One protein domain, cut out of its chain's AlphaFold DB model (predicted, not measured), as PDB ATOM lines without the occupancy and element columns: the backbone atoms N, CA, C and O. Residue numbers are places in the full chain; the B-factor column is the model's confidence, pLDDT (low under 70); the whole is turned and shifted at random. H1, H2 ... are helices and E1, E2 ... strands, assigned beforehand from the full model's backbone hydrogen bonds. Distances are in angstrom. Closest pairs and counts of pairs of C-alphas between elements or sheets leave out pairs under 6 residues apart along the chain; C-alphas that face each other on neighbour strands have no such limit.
ATOM      1  N   PHE A 117     846.952 -13.726 174.804       96.56
ATOM      2  CA  PHE A 117     848.124 -13.949 173.971       96.56
ATOM      3  C   PHE A 117     848.052 -15.307 173.295       96.56
ATOM      4  O   PHE A 117     847.439 -16.243 173.817       96.56
ATOM      5  N   TYR A 118     848.736 -15.428 172.165       94.81
ATOM      6  CA  TYR A 118     848.960 -16.704 171.508       94.81
ATOM      7  C   TYR A 118     850.437 -16.970 171.281       94.81
ATOM      8  O   TYR A 118     851.268 -16.064 171.230       94.81
ATOM      9  N   ARG A 119     850.759 -18.249 171.137       92.62
ATOM     10  CA  ARG A 119     852.082 -18.727 170.774       92.62
ATOM     11  C   ARG A 119     851.954 -19.788 169.695       92.62
ATOM     12  O   ARG A 119     851.209 -20.755 169.852       92.62
ATOM     13  N   LEU A 120     852.691 -19.604 168.610       89.88
ATOM     14  CA  LEU A 120     852.785 -20.593 167.541       89.88
ATOM     15  C   LEU A 120     853.820 -21.668 167.910       89.88
ATOM     16  O   LEU A 120     854.710 -21.383 168.713       89.88
ATOM     17  N   PRO A 121     853.742 -22.878 167.331       86.19
ATOM     18  CA  PRO A 121     854.653 -23.976 167.655       86.19
ATOM     19  C   PRO A 121     856.135 -23.608 167.495       86.19
ATOM     20  O   PRO A 121     856.934 -23.911 168.378       86.19
ATOM     21  N   ASP A 122     856.467 -22.876 166.428       83.19
ATOM     22  CA  ASP A 122     857.845 -22.494 166.085       83.19
ATOM     23  C   ASP A 122     858.216 -21.069 166.541       83.19
ATOM     24  O   ASP A 122     859.295 -20.567 166.233       83.19
ATOM     25  N   GLU A 123     857.334 -20.395 167.285       83.81
ATOM     26  CA  GLU A 123     857.569 -19.048 167.806       83.81
ATOM     27  C   GLU A 123     857.916 -19.131 169.297       83.81
ATOM     28  O   GLU A 123     857.230 -19.779 170.095       83.81
ATOM     29  N   LEU A 124     859.013 -18.482 169.687       82.75
ATOM     30  CA  LEU A 124     859.431 -18.428 171.089       82.75
ATOM     31  C   LEU A 124     858.665 -17.355 171.858       82.75
ATOM     32  O   LEU A 124     858.414 -17.517 173.055       82.75
ATOM     33  N   ARG A 125     858.289 -16.276 171.168       86.25
ATOM     34  CA  ARG A 125     857.579 -15.142 171.749       86.25
ATOM     35  C   ARG A 125     856.097 -15.452 171.915       86.25
ATOM     36  O   ARG A 125     855.507 -16.264 171.205       86.25
ATOM     37  N   VAL A 126     855.483 -14.759 172.861       90.19
ATOM     38  CA  VAL A 126     854.028 -14.644 172.908       90.19
ATOM     39  C   VAL A 126     853.615 -13.410 172.127       90.19
ATOM     40  O   VAL A 126     854.262 -12.367 172.214       90.19
ATOM     41  N   LEU A 127     852.552 -13.540 171.348       92.94
ATOM     42  CA  LEU A 127     852.032 -12.474 170.511       92.94
ATOM     43  C   LEU A 127     850.694 -11.984 171.079       92.94
ATOM     44  O   LEU A 127     849.873 -12.813 171.490       92.94
ATOM     45  N   PRO A 128     850.464 -10.661 171.131       96.25
ATOM     46  CA  PRO A 128     849.208 -10.107 171.612       96.25
ATOM     47  C   PRO A 128     848.101 -10.318 170.576       96.25
ATOM     48  O   PRO A 128     848.260  -9.980 169.400       96.25
ATOM     49  N   PHE A 129     846.950 -10.819 171.020       96.44
ATOM     50  CA  PHE A 129     845.726 -10.699 170.227       96.44
ATOM     51  C   PHE A 129     845.306  -9.232 170.115       96.44
ATOM     52  O   PHE A 129     845.707  -8.399 170.928       96.44
ATOM     53  N   SER A 130     844.496  -8.900 169.112       95.50
ATOM     54  CA  SER A 130     843.807  -7.608 169.041       95.50
ATOM     55  C   SER A 130     842.926  -7.383 170.269       95.50
ATOM     56  O   SER A 130     842.493  -8.326 170.933       95.50
ATOM     57  N   GLU A 131     842.652  -6.117 170.576       95.06
ATOM     58  CA  GLU A 131     841.831  -5.753 171.732       95.06
ATOM     59  C   GLU A 131     840.410  -6.320 171.644       95.06
ATOM     60  O   GLU A 131     839.886  -6.811 172.642       95.06
ATOM     61  N   SER A 132     839.817  -6.330 170.447       95.12
ATOM     62  CA  SER A 132     838.496  -6.920 170.207       95.12
ATOM     63  C   SER A 132     838.505  -8.434 170.425       95.12
ATOM     64  O   SER A 132     837.630  -8.964 171.110       95.12
ATOM     65  N   THR A 133     839.518  -9.142 169.916       96.69
ATOM     66  CA  THR A 133     839.689 -10.575 170.185       96.69
ATOM     67  C   THR A 133     839.903 -10.836 171.676       96.69
ATOM     68  O   THR A 133     839.278 -11.743 172.222       96.69
ATOM     69  N   CYS A 134     840.722 -10.033 172.367       97.12
ATOM     70  CA  CYS A 134     840.927 -10.142 173.814       97.12
ATOM     71  C   CYS A 134     839.608 -10.024 174.589       97.12
ATOM     72  O   CYS A 134     839.361 -10.810 175.500       97.12
ATOM     73  N   GLU A 135     838.754  -9.067 174.228       95.62
ATOM     74  CA  GLU A 135     837.451  -8.863 174.864       95.62
ATOM     75  C   GLU A 135     836.509 -10.056 174.649       95.62
ATOM     76  O   GLU A 135     835.920 -10.566 175.606       95.62
ATOM     77  N   CYS A 136     836.439 -10.573 173.422       96.94
ATOM     78  CA  CYS A 136     835.659 -11.767 173.102       96.94
ATOM     79  C   CYS A 136     836.164 -13.018 173.842       96.94
ATOM     80  O   CYS A 136     835.365 -13.776 174.399       96.94
ATOM     81  N   LEU A 137     837.484 -13.238 173.877       97.75
ATOM     82  CA  LEU A 137     838.097 -14.360 174.596       97.75
ATOM     83  C   LEU A 137     837.830 -14.267 176.102       97.75
ATOM     84  O   LEU A 137     837.501 -15.272 176.732       97.75
ATOM     85  N   GLU A 138     837.910 -13.065 176.671       96.94
ATOM     86  CA  GLU A 138     837.640 -12.826 178.086       96.94
ATOM     87  C   GLU A 138     836.179 -13.114 178.451       96.94
ATOM     88  O   GLU A 138     835.918 -13.772 179.462       96.94
ATOM     89  N   ALA A 139     835.229 -12.689 177.611       95.75
ATOM     90  CA  ALA A 139     833.811 -12.994 177.790       95.75
ATOM     91  C   ALA A 139     833.552 -14.511 177.769       95.75
ATOM     92  O   ALA A 139     832.901 -15.045 178.673       95.75
ATOM     93  N   GLN A 140     834.135 -15.224 176.800       96.88
ATOM     94  CA  GLN A 140     834.004 -16.679 176.689       96.88
ATOM     95  C   GLN A 140     834.658 -17.414 177.861       96.88
ATOM     96  O   GLN A 140     834.098 -18.379 178.388       96.88
ATOM     97  N   TYR A 141     835.812 -16.939 178.327       96.75
ATOM     98  CA  TYR A 141     836.488 -17.496 179.492       96.75
ATOM     99  C   TYR A 141     835.656 -17.330 180.761       96.75
ATOM    100  O   TYR A 141     835.489 -18.285 181.522       96.75
ATOM    101  N   LYS A 142     835.091 -16.138 180.976       95.75
ATOM    102  CA  LYS A 142     834.205 -15.866 182.110       95.75
ATOM    103  C   LYS A 142     832.998 -16.806 182.103       95.75
ATOM    104  O   LYS A 142     832.713 -17.433 183.121       95.75
ATOM    105  N   MET A 143     832.349 -16.979 180.950       94.50
ATOM    106  CA  MET A 143     831.230 -17.914 180.799       94.50
ATOM    107  C   MET A 143     831.633 -19.366 181.102       94.50
ATOM    108  O   MET A 143     830.895 -20.077 181.791       94.50
ATOM    109  N   ALA A 144     832.797 -19.821 180.629       94.62
ATOM    110  CA  ALA A 144     833.309 -21.165 180.912       94.62
ATOM    111  C   ALA A 144     833.610 -21.369 182.408       94.62
ATOM    112  O   ALA A 144     833.251 -22.404 182.973       94.62
ATOM    113  N   MET A 145     834.197 -20.363 183.065       93.19
ATOM    114  CA  MET A 145     834.474 -20.359 184.506       93.19
ATOM    115  C   MET A 145     833.195 -20.429 185.347       93.19
ATOM    116  O   MET A 145     833.112 -21.242 186.263       93.19
ATOM    117  N   GLU A 146     832.194 -19.604 185.034       92.94
ATOM    118  CA  GLU A 146     830.946 -19.513 185.806       92.94
ATOM    119  C   GLU A 146     830.025 -20.721 185.585       92.94
ATOM    120  O   GLU A 146     829.375 -21.190 186.517       92.94
ATOM    121  N   SER A 147     829.972 -21.250 184.358       92.50
ATOM    122  CA  SER A 147     829.119 -22.397 184.021       92.50
ATOM    123  C   SER A 147     829.779 -23.759 184.262       92.50
ATOM    124  O   SER A 147     829.093 -24.783 184.242       92.50
ATOM    125  N   GLY A 148     831.107 -23.796 184.426       91.81
ATOM    126  CA  GLY A 148     831.902 -25.023 184.499       91.81
ATOM    127  C   GLY A 148     831.973 -25.812 183.183       91.81
ATOM    128  O   GLY A 148     832.436 -26.954 183.178       91.81
ATOM    129  N   ARG A 149     831.501 -25.244 182.065       91.94
ATOM    130  CA  ARG A 149     831.459 -25.912 180.757       91.94
ATOM    131  C   ARG A 149     832.718 -25.603 179.953       91.94
ATOM    132  O   ARG A 149     832.806 -24.578 179.288       91.94
ATOM    133  N   TRP A 150     833.661 -26.538 179.981       95.56
ATOM    134  CA  TRP A 150     834.905 -26.488 179.211       95.56
ATOM    135  C   TRP A 150     834.834 -27.375 177.959       95.56
ATOM    136  O   TRP A 150     833.981 -28.255 177.839       95.56
ATOM    137  N   GLY A 151     835.745 -27.146 177.016       94.94
ATOM    138  CA  GLY A 151     835.946 -27.952 175.810       94.94
ATOM    139  C   GLY A 151     834.976 -27.664 174.663       94.94
ATOM    140  O   GLY A 151     835.097 -28.287 173.611       94.94
ATOM    141  N   GLN A 152     834.031 -26.735 174.837       94.81
ATOM    142  CA  GLN A 152     833.143 -26.322 173.751       94.81
ATOM    143  C   GLN A 152     833.886 -25.398 172.777       94.81
ATOM    144  O   GLN A 152     834.513 -24.433 173.224       94.81
ATOM    145  N   PRO A 153     833.841 -25.683 171.465       96.62
ATOM    146  CA  PRO A 153     834.436 -24.817 170.465       96.62
ATOM    147  C   PRO A 153     833.593 -23.557 170.257       96.62
ATOM    148  O   PRO A 153     832.364 -23.606 170.313       96.62
ATOM    149  N   PHE A 154     834.253 -22.450 169.947       97.62
ATOM    150  CA  PHE A 154     833.613 -21.226 169.470       97.62
ATOM    151  C   PHE A 154     834.477 -20.568 168.397       97.62
ATOM    152  O   PHE A 154     835.658 -20.883 168.274       97.62
ATOM    153  N   GLU A 155     833.893 -19.681 167.603       97.69
ATOM    154  CA  GLU A 155     834.559 -19.056 166.459       97.69
ATOM    155  C   GLU A 155     834.598 -17.541 166.632       97.69
ATOM    156  O   GLU A 155     833.629 -16.943 167.098       97.69
ATOM    157  N   LEU A 156     835.725 -16.934 166.262       96.75
ATOM    158  CA  LEU A 156     835.910 -15.486 166.190       96.75
ATOM    159  C   LEU A 156     836.447 -15.111 164.800       96.75
ATOM    160  O   LEU A 156     837.095 -15.945 164.161       96.75
ATOM    161  N   PRO A 157     836.220 -13.876 164.316       95.62
ATOM    162  CA  PRO A 157     836.843 -13.391 163.088       95.62
ATOM    163  C   PRO A 157     838.366 -13.565 163.122       95.62
ATOM    164  O   PRO A 157     839.012 -13.201 164.104       95.62
ATOM    165  N   ALA A 158     838.939 -14.124 162.056       92.56
ATOM    166  CA  ALA A 158     840.385 -14.269 161.946       92.56
ATOM    167  C   ALA A 158     841.061 -12.888 161.852       92.56
ATOM    168  O   ALA A 158     840.622 -12.031 161.088       92.56
ATOM    169  N   GLU A 159     842.167 -12.693 162.578       89.25
ATOM    170  CA  GLU A 159     842.973 -11.456 162.503       89.25
ATOM    171  C   GLU A 159     843.833 -11.373 161.232       89.25
ATOM    172  O   GLU A 159     844.454 -10.348 160.952       89.25
ATOM    173  N   ASP A 160     843.896 -12.460 160.458       88.69
ATOM    174  CA  ASP A 160     844.587 -12.478 159.175       88.69
ATOM    175  C   ASP A 160     843.842 -11.589 158.156       88.69
ATOM    176  O   ASP A 160     842.622 -11.717 158.024       88.69
ATOM    177  N   PRO A 161     844.540 -10.737 157.378       86.25
ATOM    178  CA  PRO A 161     843.915  -9.874 156.373       86.25
ATOM    179  C   PRO A 161     843.070 -10.611 155.325       86.25
ATOM    180  O   PRO A 161     842.201 -10.006 154.703       86.25
ATOM    181  N   ARG A 162     843.311 -11.911 155.111       88.62
ATOM    182  CA  ARG A 162     842.506 -12.754 154.212       88.62
ATOM    183  C   ARG A 162     841.105 -13.055 154.754       88.62
ATOM    184  O   ARG A 162     840.278 -13.581 154.012       88.62
ATOM    185  N   GLY A 163     840.837 -12.742 156.020       89.75
ATOM    186  CA  GLY A 163     839.578 -13.029 156.698       89.75
ATOM    187  C   GLY A 163     839.370 -14.520 156.973       89.75
ATOM    188  O   GLY A 163     840.261 -15.347 156.775       89.75
ATOM    189  N   GLY A 164     838.174 -14.866 157.443       93.19
ATOM    190  CA  GLY A 164     837.821 -16.218 157.881       93.19
ATOM    191  C   GLY A 164     837.430 -16.255 159.353       93.19
ATOM    192  O   GLY A 164     837.207 -15.211 159.970       93.19
ATOM    193  N   LEU A 165     837.330 -17.462 159.903       95.94
ATOM    194  CA  LEU A 165     836.927 -17.701 161.285       95.94
ATOM    195  C   LEU A 165     837.959 -18.584 161.975       95.94
ATOM    196  O   LEU A 165     838.178 -19.735 161.596       95.94
ATOM    197  N   ASP A 166     838.597 -18.051 163.005       96.25
ATOM    198  CA  ASP A 166     839.470 -18.841 163.855       96.25
ATOM    199  C   ASP A 166     838.629 -19.535 164.925       96.25
ATOM    200  O   ASP A 166     837.776 -18.928 165.576       96.25
ATOM    201  N   ARG A 167     838.871 -20.832 165.106       97.38
ATOM    202  CA  ARG A 167     838.154 -21.672 166.061       97.38
ATOM    203  C   ARG A 167     838.957 -21.811 167.341       97.38
ATOM    204  O   ARG A 167     840.090 -22.276 167.324       97.38
ATOM    205  N   PHE A 168     838.344 -21.503 168.468       98.12
ATOM    206  CA  PHE A 168     838.950 -21.562 169.789       98.12
ATOM    207  C   PHE A 168     838.328 -22.678 170.619       98.12
ATOM    208  O   PHE A 168     837.131 -22.950 170.520       98.12
ATOM    209  N   ILE A 169     839.143 -23.331 171.445       97.88
ATOM    210  CA  ILE A 169     838.698 -24.351 172.397       97.88
ATOM    211  C   ILE A 169     839.404 -24.114 173.727       97.88
ATOM    212  O   ILE A 169     840.634 -24.130 173.802       97.88
ATOM    213  N   PHE A 170     838.626 -23.921 174.791       97.75
ATOM    214  CA  PHE A 170     839.148 -23.803 176.152       97.75
ATOM    215  C   PHE A 170     838.951 -25.120 176.898       97.75
ATOM    216  O   PHE A 170     837.845 -25.416 177.339       97.75
ATOM    217  N   HIS A 171     840.000 -25.931 177.039       95.62
ATOM    218  CA  HIS A 171     839.934 -27.202 177.771       95.62
ATOM    219  C   HIS A 171     840.009 -27.009 179.289       95.62
ATOM    220  O   HIS A 171     839.410 -27.779 180.039       95.62
ATOM    221  N   SER A 172     840.748 -25.997 179.741       94.25
ATOM    222  CA  SER A 172     840.847 -25.580 181.141       94.25
ATOM    223  C   SER A 172     841.424 -24.159 181.227       94.25
ATOM    224  O   SER A 172     841.887 -23.631 180.212       94.25
ATOM    225  N   PRO A 173     841.505 -23.550 182.427       90.94
ATOM    226  CA  PRO A 173     842.198 -22.276 182.610       90.94
ATOM    227  C   PRO A 173     843.661 -22.240 182.154       90.94
ATOM    228  O   PRO A 173     844.172 -21.165 181.862       90.94
ATOM    229  N   GLN A 174     844.337 -23.392 182.112       89.56
ATOM    230  CA  GLN A 174     845.743 -23.508 181.708       89.56
ATOM    231  C   GLN A 174     845.931 -24.115 180.310       89.56
ATOM    232  O   GLN A 174     847.064 -24.238 179.857       89.56
ATOM    233  N   SER A 175     844.855 -24.538 179.636       95.00
ATOM    234  CA  SER A 175     844.933 -25.229 178.346       95.00
ATOM    235  C   SER A 175     843.859 -24.713 177.399       95.00
ATOM    236  O   SER A 175     842.675 -25.042 177.520       95.00
ATOM    237  N   MET A 176     844.284 -23.867 176.465       97.31
ATOM    238  CA  MET A 176     843.428 -23.201 175.492       97.31
ATOM    239  C   MET A 176     844.143 -23.181 174.143       97.31
ATOM    240  O   MET A 176     845.359 -22.997 174.077       97.31
ATOM    241  N   ILE A 177     843.401 -23.428 173.069       97.06
ATOM    242  CA  ILE A 177     843.961 -23.624 171.731       97.06
ATOM    243  C   ILE A 177     843.146 -22.823 170.720       97.06
ATOM    244  O   ILE A 177     841.922 -22.735 170.826       97.06
ATOM    245  N   GLN A 178     843.841 -22.272 169.730       97.12
ATOM    246  CA  GLN A 178     843.281 -21.673 168.528       97.12
ATOM    247  C   GLN A 178     843.634 -22.551 167.324       97.12
ATOM    248  O   GLN A 178     844.799 -22.870 167.090       97.12
ATOM    249  N   HIS A 179     842.624 -22.895 166.539       95.50
ATOM    250  CA  HIS A 179     842.732 -23.434 165.194       95.50
ATOM    251  C   HIS A 179     842.457 -22.303 164.210       95.50
ATOM    252  O   HIS A 179     841.347 -21.780 164.126       95.50
ATOM    253  N   ARG A 180     843.492 -21.907 163.489       93.12
ATOM    254  CA  ARG A 180     843.488 -20.775 162.579       93.12
ATOM    255  C   ARG A 180     842.978 -21.203 161.215       93.12
ATOM    256  O   ARG A 180     843.354 -22.268 160.723       93.12
ATOM    257  N   THR A 181     842.174 -20.353 160.582       92.19
ATOM    258  CA  THR A 181     841.751 -20.574 159.189       92.19
ATOM    259  C   THR A 181     842.974 -20.650 158.276       92.19
ATOM    260  O   THR A 181     843.082 -21.541 157.428       92.19
ATOM    261  N   TRP A 182     843.921 -19.736 158.494       88.75
ATOM    262  CA  TRP A 182     845.118 -19.605 157.684       88.75
ATOM    263  C   TRP A 182     846.397 -19.871 158.483       88.75
ATOM    264  O   TRP A 182     846.494 -19.458 159.644       88.75
ATOM    265  N   PRO A 183     847.409 -20.510 157.867       85.19
ATOM    266  CA  PRO A 183     848.724 -20.633 158.478       85.19
ATOM    267  C   PRO A 183     849.333 -19.246 158.687       85.19
ATOM    268  O   PRO A 183     849.104 -18.320 157.898       85.19
ATOM    269  N   HIS A 184     850.118 -19.099 159.757       72.62
ATOM    270  CA  HIS A 184     850.817 -17.847 160.031       72.62
ATOM    271  C   HIS A 184     851.786 -17.509 158.902       72.62
ATOM    272  O   HIS A 184     852.695 -18.279 158.604       72.62
ATOM    273  N   ALA A 185     851.624 -16.334 158.305       65.38
ATOM    274  CA  ALA A 185     852.558 -15.820 157.322       65.38
ATOM    275  C   ALA A 185     853.753 -15.154 158.024       65.38
ATOM    276  O   ALA A 185     853.921 -13.946 157.934       65.38
ATOM    277  N   GLY A 221     851.008 -25.070 160.850       75.50
ATOM    278  CA  GLY A 221     851.116 -23.666 161.279       75.50
ATOM    279  C   GLY A 221     849.771 -23.016 161.640       75.50
ATOM    280  O   GLY A 221     849.692 -21.800 161.845       75.50
ATOM    281  N   ARG A 222     848.706 -23.825 161.702       88.50
ATOM    282  CA  ARG A 222     847.324 -23.424 161.983       88.50
ATOM    283  C   ARG A 222     846.910 -23.666 163.422       88.50
ATOM    284  O   ARG A 222     845.823 -23.263 163.800       88.50
ATOM    285  N   VAL A 223     847.732 -24.309 164.240       93.12
ATOM    286  CA  VAL A 223     847.444 -24.464 165.668       93.12
ATOM    287  C   VAL A 223     848.286 -23.464 166.440       93.12
ATOM    288  O   VAL A 223     849.490 -23.393 166.227       93.12
ATOM    289  N   ALA A 224     847.661 -22.700 167.330       94.75
ATOM    290  CA  ALA A 224     848.345 -21.828 168.275       94.75
ATOM    291  C   ALA A 224     847.876 -22.127 169.702       94.75
ATOM    292  O   ALA A 224     846.704 -22.425 169.943       94.75
ATOM    293  N   TYR A 225     848.795 -22.025 170.656       95.12
ATOM    294  CA  TYR A 225     848.480 -22.104 172.077       95.12
ATOM    295  C   TYR A 225     848.003 -20.746 172.555       95.12
ATOM    296  O   TYR A 225     848.688 -19.749 172.346       95.12
ATOM    297  N   VAL A 226     846.847 -20.711 173.206       97.06
ATOM    298  CA  VAL A 226     846.233 -19.492 173.727       97.06
ATOM    299  C   VAL A 226     846.453 -19.429 175.227       97.06
ATOM    300  O   VAL A 226     846.339 -20.431 175.934       97.06
ATOM    301  N   ARG A 227     846.752 -18.238 175.731       95.56
ATOM    302  CA  ARG A 227     846.927 -17.993 177.158       95.56
ATOM    303  C   ARG A 227     846.267 -16.691 177.579       95.56
ATOM    304  O   ARG A 227     846.208 -15.724 176.820       95.56
ATOM    305  N   ARG A 228     845.827 -16.683 178.830       96.62
ATOM    306  CA  ARG A 228     845.259 -15.525 179.508       96.62
ATOM    307  C   ARG A 228     846.324 -14.890 180.397       96.62
ATOM    308  O   ARG A 228     846.857 -15.575 181.269       96.62
ATOM    309  N   GLY A 229     846.616 -13.611 180.186       94.75
ATOM    310  CA  GLY A 229     847.692 -12.899 180.877       94.75
ATOM    311  C   GLY A 229     849.100 -13.425 180.558       94.75
ATOM    312  O   GLY A 229     849.293 -14.395 179.809       94.75
ATOM    313  N   LEU A 230     850.096 -12.781 181.163       92.56
ATOM    314  CA  LEU A 230     851.486 -13.232 181.180       92.56
ATOM    315  C   LEU A 230     851.752 -13.989 182.489       92.56
ATOM    316  O   LEU A 230     851.191 -13.657 183.528       92.56
TER     317      LEU A 230
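What this domain is: This is residues 117 to 185 and 221 to 230 of the 275 residues of an uncharacterized protein of Fasciola hepatica (UniProt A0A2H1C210). A five-stranded antiparallel sheet, strongly twisted and curled like part of a barrel, wraps partway round a single long helix, H1, which covers its hollow face and runs slantwise to the strands. Helix and sheet make two layers, a helix on one face of a sheet. The printed part has 79 residues, with one named helix and five named strands that follow as E1 H1 E2 E3 E4 E5; the sheet's order is E1, E5, E4, E3, E2, and the class is mixed, helices and strands. The whole is compact, with a radius of gyration of the C-alphas of 12.0 A and spans of 36 by 25 by 21 A.

How they stand to each other: E3, residues 165 to 172, is an inner strand. It forms hairpins with E2, residues 153 to 157, and with E4, residues 175 to 179. E2, E3 and E4 are a meander, each strand the antiparallel neighbour of the one before. N 156 is 2.9 A from O 166, and N 169 is 2.9 A from O 177, both within hydrogen-bond range. E5, residues 223 to 228, is antiparallel to E4 at 137 degrees, with N 224 and O 178 at 2.9 A. E1, residues 117 to 119, is an edge strand antiparallel to E5, with N 119 and O 225 at 2.8 A; the other edge strand is E2, and E1 and E2 are apart. Residues 117 to 118 of E1 also pair, antiparallel, with residues 127 to 128. H1, residues 131 to 147, is on the sheet at a height of 8.7 A. It lies over E3 but, only just, not over E4, on which 2 of its C-alphas fall; on the local plane its line stands at 40 degrees to that of E3. The closest C-alphas of H1 and E3 are those of Tyr 141 and Phe 170, 7.6 A apart. H1 and E5 are near each other. In H1 every O i to N i+4 pair is within hydrogen-bond range.

Where its parts are: E3, the longest strand, spans 21.7 A from C-alpha 165 at (836.927, -17.701, 161.285). H1 spans 24.3 A, ending at C-alpha 147, (829.119, -22.397, 184.021). E5 spans 16.6 A, E2 13.8 A, E4 13.5 A and E1 7.0 A; E1 begins at C-alpha 117, (848.124, -13.949, 173.971).

The domain as a whole: The two C-alphas farthest apart, those of Ser 147 and Ala 185, are 36.1 A apart. Residues 186 to 220 are not printed, and C-alphas 185 and 221 are 8.9 A apart across the cut, which falls in the link from E4 to E5. The link from E1 to H1 is long, with 11 residues. The mean pLDDT of the printed part is 92.8, and residue 185 is under 70.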